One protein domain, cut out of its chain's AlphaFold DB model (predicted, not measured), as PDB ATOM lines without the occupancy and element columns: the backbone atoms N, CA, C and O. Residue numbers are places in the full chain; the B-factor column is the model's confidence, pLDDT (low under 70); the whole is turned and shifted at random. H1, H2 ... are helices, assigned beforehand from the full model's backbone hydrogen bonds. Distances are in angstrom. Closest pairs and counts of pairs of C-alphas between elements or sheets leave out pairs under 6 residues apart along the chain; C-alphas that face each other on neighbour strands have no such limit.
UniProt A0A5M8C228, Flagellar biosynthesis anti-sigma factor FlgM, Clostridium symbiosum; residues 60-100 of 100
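This is residues 60 to 100 of the 100 residues of the protein "Flagellar biosynthesis anti-sigma factor FlgM" of Clostridium symbiosum (UniProt A0A5M8C228). The chain makes an open loop with an empty middle: H1 and then H2 lie along one long side, the chain turns back near residues 82 to 83, and H3 lies on the returning side. The two ends of the printed part come near each other and almost close the loop, yet no helix packs on another. The printed part has 41 residues with three named helices, in the order H1, H2, H3, and no named strand; the class is all helix. The whole is loose, with a radius of gyration of the C-alphas of 12.1 A, and the C-alphas span 32 by 23 by 13 A.

H1 is residues 60 to 65 and begins at C-alpha 60 at (18.435, -47.335, -28.583). H2, the longest helix, is residues 70 to 81, 16.4 A from first to last C-alpha, and ends at C-alpha 81 at (16.919, -54.424, -0.104). H3 is residues 89 to 97, 12.2 A long by the same measure, and ends at C-alpha 97 at (8.349, -37.780, -24.110).

H1 and H2 are apart, with no C-alpha of the one within 8 A of the other, and a tight link of 4 residues joins them. H2 and H3 are apart by the same test, across a short link of 7 residues. H1 and H3 are apart too. In H1, H2 and H3 every O i to N i+4 pair is within hydrogen-bond range.

The two C-alphas farthest apart are those of Glu 82 and Gly 99, at 31.6 A, while the first and last printed C-alphas, of Ile 60 and Leu 100, are 7.4 A apart. Residues 88 to 99, of which 89 to 97 belong to H3, stand free. The printed part has no cut and no long link, and it ends at residue 100, the chain's last. The mean pLDDT of the printed part is 86.8, and residues 99 to 100 are under 70.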
ATOM      1  N   ILE A  60      19.089 -46.458 -29.567       85.81
ATOM      2  CA  ILE A  60      18.435 -47.335 -28.583       85.81
ATOM      3  C   ILE A  60      19.438 -48.371 -28.081       85.81
ATOM      4  O   ILE A  60      19.672 -48.447 -26.877       85.81
ATOM      5  N   HIS A  61      20.087 -49.094 -28.997       86.81
ATOM      6  CA  HIS A  61      21.070 -50.124 -28.658       86.81
ATOM      7  C   HIS A  61      22.203 -49.570 -27.793       86.81
ATOM      8  O   HIS A  61      22.453 -50.082 -26.706       86.81
ATOM      9  N   LYS A  62      22.796 -48.435 -28.183       86.31
ATOM     10  CA  LYS A  62      23.832 -47.772 -27.377       86.31
ATOM     11  C   LYS A  62      23.346 -47.400 -25.977       86.31
ATOM     12  O   LYS A  62      24.100 -47.526 -25.018       86.31
ATOM     13  N   SER A  63      22.102 -46.931 -25.849       82.75
ATOM     14  CA  SER A  63      21.533 -46.574 -24.544       82.75
ATOM     15  C   SER A  63      21.287 -47.789 -23.648       82.75
ATOM     16  O   SER A  63      21.420 -47.678 -22.431       82.75
ATOM     17  N   MET A  64      20.962 -48.942 -24.237       82.44
ATOM     18  CA  MET A  64      20.800 -50.203 -23.511       82.44
ATOM     19  C   MET A  64      22.154 -50.737 -23.035       82.44
ATOM     20  O   MET A  64      22.284 -51.108 -21.869       82.44
ATOM     21  N   ASP A  65      23.167 -50.700 -23.903       82.44
ATOM     22  CA  ASP A  65      24.509 -51.213 -23.609       82.44
ATOM     23  C   ASP A  65      25.268 -50.349 -22.594       82.44
ATOM     24  O   ASP A  65      26.049 -50.863 -21.795       82.44
ATOM     25  N   ALA A  66      25.024 -49.033 -22.582       80.75
ATOM     26  CA  ALA A  66      25.646 -48.114 -21.628       80.75
ATOM     27  C   ALA A  66      25.283 -48.428 -20.161       80.75
ATOM     28  O   ALA A  66      26.008 -48.020 -19.250       80.75
ATOM     29  N   GLY A  67      24.187 -49.162 -19.931       78.00
ATOM     30  CA  GLY A  67      23.721 -49.540 -18.604       78.00
ATOM     31  C   GLY A  67      23.385 -48.343 -17.706       78.00
ATOM     32  O   GLY A  67      23.421 -47.175 -18.097       78.00
ATOM     33  N   ALA A  68      23.028 -48.632 -16.455       80.88
ATOM     34  CA  ALA A  68      22.859 -47.595 -15.445       80.88
ATOM     35  C   ALA A  68      24.205 -47.287 -14.775       80.88
ATOM     36  O   ALA A  68      24.961 -48.195 -14.430       80.88
ATOM     37  N   GLY A  69      24.484 -46.005 -14.532       85.69
ATOM     38  CA  GLY A  69      25.695 -45.603 -13.818       85.69
ATOM     39  C   GLY A  69      25.795 -46.250 -12.423       85.69
ATOM     40  O   GLY A  69      24.767 -46.513 -11.787       85.69
ATOM     41  N   PRO A  70      27.013 -46.457 -11.890       87.38
ATOM     42  CA  PRO A  70      27.244 -47.215 -10.654       87.38
ATOM     43  C   PRO A  70      26.492 -46.645  -9.445       87.38
ATOM     44  O   PRO A  70      25.955 -47.396  -8.634       87.38
ATOM     45  N   LYS A  71      26.363 -45.313  -9.363       88.25
ATOM     46  CA  LYS A  71      25.585 -44.633  -8.317       88.25
ATOM     47  C   LYS A  71      24.094 -44.979  -8.380       88.25
ATOM     48  O   LYS A  71      23.473 -45.217  -7.348       88.25
ATOM     49  N   ARG A  72      23.520 -45.034  -9.588       87.81
ATOM     50  CA  ARG A  72      22.110 -45.389  -9.787       87.81
ATOM     51  C   ARG A  72      21.881 -46.863  -9.468       87.81
ATOM     52  O   ARG A  72      20.912 -47.177  -8.794       87.81
ATOM     53  N   LEU A  73      22.794 -47.743  -9.878       89.75
ATOM     54  CA  LEU A  73      22.737 -49.164  -9.526       89.75
ATOM     55  C   LEU A  73      22.807 -49.394  -8.014       89.75
ATOM     56  O   LEU A  73      22.033 -50.190  -7.495       89.75
ATOM     57  N   ALA A  74      23.689 -48.692  -7.298       90.81
ATOM     58  CA  ALA A  74      23.777 -48.784  -5.841       90.81
ATOM     59  C   ALA A  74      22.477 -48.328  -5.159       90.81
ATOM     60  O   ALA A  74      21.968 -49.028  -4.288       90.81
ATOM     61  N   GLN A  75      21.897 -47.213  -5.614       89.69
ATOM     62  CA  GLN A  75      20.615 -46.715  -5.107       89.69
ATOM     63  C   GLN A  75      19.475 -47.717  -5.343       89.69
ATOM     64  O   GLN A  75      18.687 -47.972  -4.438       89.69
ATOM     65  N   ILE A  76      19.402 -48.314  -6.539       90.25
ATOM     66  CA  ILE A  76      18.398 -49.339  -6.860       90.25
ATOM     67  C   ILE A  76      18.594 -50.565  -5.964       90.25
ATOM     68  O   ILE A  76      17.625 -51.073  -5.415       90.25
ATOM     69  N   LYS A  77      19.836 -51.032  -5.780       91.69
ATOM     70  CA  LYS A  77      20.132 -52.168  -4.895       91.69
ATOM     71  C   LYS A  77      19.669 -51.912  -3.463       91.69
ATOM     72  O   LYS A  77      19.071 -52.802  -2.871       91.69
ATOM     73  N   GLN A  78      19.910 -50.713  -2.937       92.56
ATOM     74  CA  GLN A  78      19.451 -50.325  -1.607       92.56
ATOM     75  C   GLN A  78      17.917 -50.320  -1.518       92.56
ATOM     76  O   GLN A  78      17.357 -50.964  -0.642       92.56
ATOM     77  N   GLN A  79      17.235 -49.681  -2.470       92.00
ATOM     78  CA  GLN A  79      15.768 -49.658  -2.532       92.00
ATOM     79  C   GLN A  79      15.165 -51.074  -2.590       92.00
ATOM     80  O   GLN A  79      14.208 -51.394  -1.890       92.00
ATOM     81  N   VAL A  80      15.768 -51.963  -3.384       92.25
ATOM     82  CA  VAL A  80      15.349 -53.369  -3.469       92.25
ATOM     83  C   VAL A  80      15.564 -54.102  -2.140       92.25
ATOM     84  O   VAL A  80      14.699 -54.876  -1.739       92.25
ATOM     85  N   GLN A  81      16.674 -53.853  -1.436       92.44
ATOM     86  CA  GLN A  81      16.919 -54.424  -0.104       92.44
ATOM     87  C   GLN A  81      15.915 -53.931   0.943       92.44
ATOM     88  O   GLN A  81      15.485 -54.707   1.789       92.44
ATOM     89  N   GLU A  82      15.509 -52.666   0.862       92.62
ATOM     90  CA  GLU A  82      14.489 -52.059   1.725       92.62
ATOM     91  C   GLU A  82      13.062 -52.538   1.384       92.62
ATOM     92  O   GLU A  82      12.102 -52.171   2.060       92.62
ATOM     93  N   GLY A  83      12.902 -53.369   0.346       92.44
ATOM     94  CA  GLY A  83      11.616 -53.917  -0.089       92.44
ATOM     95  C   GLY A  83      10.708 -52.899  -0.785       92.44
ATOM     96  O   GLY A  83       9.545 -53.198  -1.048       92.44
ATOM     97  N   SER A  84      11.220 -51.705  -1.098       88.56
ATOM     98  CA  SER A  84      10.455 -50.620  -1.708       88.56
ATOM     99  C   SER A  84      11.253 -49.955  -2.820       88.56
ATOM    100  O   SER A  84      12.321 -49.390  -2.601       88.56
ATOM    101  N   TYR A  85      10.715 -49.993  -4.037       89.62
ATOM    102  CA  TYR A  85      11.337 -49.387  -5.205       89.62
ATOM    103  C   TYR A  85      10.526 -48.191  -5.689       89.62
ATOM    104  O   TYR A  85       9.354 -48.324  -6.038       89.62
ATOM    105  N   GLN A  86      11.169 -47.022  -5.753       88.56
ATOM    106  CA  GLN A  86      10.514 -45.793  -6.184       88.56
ATOM    107  C   GLN A  86      11.168 -45.226  -7.442       88.56
ATOM    108  O   GLN A  86      12.364 -44.918  -7.487       88.56
ATOM    109  N   VAL A  87      10.338 -45.035  -8.463       88.75
ATOM    110  CA  VAL A  87      10.699 -44.340  -9.697       88.75
ATOM    111  C   VAL A  87      10.071 -42.956  -9.661       88.75
ATOM    112  O   VAL A  87       8.869 -42.815  -9.451       88.75
ATOM    113  N   SER A  88      10.879 -41.917  -9.861       90.38
ATOM    114  CA  SER A  88      10.378 -40.545  -9.928       90.38
ATOM    115  C   SER A  88       9.470 -40.359 -11.144       90.38
ATOM    116  O   SER A  88       9.864 -40.722 -12.257       90.38
ATOM    117  N   ALA A  89       8.321 -39.710 -10.956       92.75
ATOM    118  CA  ALA A  89       7.388 -39.387 -12.038       92.75
ATOM    119  C   ALA A  89       8.048 -38.576 -13.168       92.75
ATOM    120  O   ALA A  89       7.752 -38.796 -14.337       92.75
ATOM    121  N   GLU A  90       9.004 -37.704 -12.840       91.56
ATOM    122  CA  GLU A  90       9.761 -36.933 -13.832       91.56
ATOM    123  C   GLU A  90      10.562 -37.830 -14.787       91.56
ATOM    124  O   GLU A  90      10.596 -37.594 -15.994       91.56
ATOM    125  N   LEU A  91      11.171 -38.901 -14.268       86.44
ATOM    126  CA  LEU A  91      11.928 -39.859 -15.077       86.44
ATOM    127  C   LEU A  91      10.999 -40.628 -16.021       86.44
ATOM    128  O   LEU A  91      11.341 -40.829 -17.185       86.44
ATOM    129  N   ILE A  92       9.804 -40.987 -15.544       89.06
ATOM    130  CA  ILE A  92       8.767 -41.626 -16.361       89.06
ATOM    131  C   ILE A  92       8.313 -40.671 -17.470       89.06
ATOM    132  O   ILE A  92       8.341 -41.037 -18.642       89.06
ATOM    133  N   ALA A  93       7.970 -39.428 -17.122       92.38
ATOM    134  CA  ALA A  93       7.540 -38.415 -18.080       92.38
ATOM    135  C   ALA A  93       8.614 -38.143 -19.140       92.38
ATOM    136  O   ALA A  93       8.325 -38.142 -20.334       92.38
ATOM    137  N   ARG A  94       9.877 -37.987 -18.724       88.56
ATOM    138  CA  ARG A  94      11.009 -37.802 -19.640       88.56
ATOM    139  C   ARG A  94      11.132 -38.966 -20.620       88.56
ATOM    140  O   ARG A  94      11.380 -38.724 -21.798       88.56
ATOM    141  N   ARG A  95      10.953 -40.206 -20.153       85.44
ATOM    142  CA  ARG A  95      11.052 -41.387 -21.014       85.44
ATOM    143  C   ARG A  95       9.909 -41.445 -22.028       85.44
ATOM    144  O   ARG A  95      10.175 -41.557 -23.220       85.44
ATOM    145  N   LEU A  96       8.675 -41.222 -21.576       87.56
ATOM    146  CA  LEU A  96       7.497 -41.150 -22.447       87.56
ATOM    147  C   LEU A  96       7.634 -40.063 -23.525       87.56
ATOM    148  O   LEU A  96       7.344 -40.313 -24.691       87.56
ATOM    149  N   MET A  97       8.131 -38.877 -23.158       88.69
ATOM    150  CA  MET A  97       8.349 -37.780 -24.110       88.69
ATOM    151  C   MET A  97       9.491 -38.051 -25.092       88.69
ATOM    152  O   MET A  97       9.470 -37.537 -26.205       88.69
ATOM    153  N   SER A  98      10.492 -38.848 -24.704       80.94
ATOM    154  CA  SER A  98      11.629 -39.161 -25.576       80.94
ATOM    155  C   SER A  98      11.305 -40.137 -26.712       80.94
ATOM    156  O   SER A  98      12.163 -40.356 -27.565       80.94
ATOM    157  N   GLY A  99      10.090 -40.706 -26.747       69.25
ATOM    158  CA  GLY A  99       9.685 -41.678 -27.773       69.25
ATOM    159  C   GLY A  99      10.511 -42.970 -27.744       69.25
ATOM    160  O   GLY A  99      10.657 -43.630 -28.771       69.25
ATOM    161  N   LEU A 100      11.079 -43.285 -26.577       58.66
ATOM    162  CA  LEU A 100      12.074 -44.325 -26.314       58.66
ATOM    163  C   LEU A 100      11.653 -45.217 -25.150       58.66
ATOM    164  O   LEU A 100      11.013 -44.716 -24.202       58.66
TER     165      LEU A 100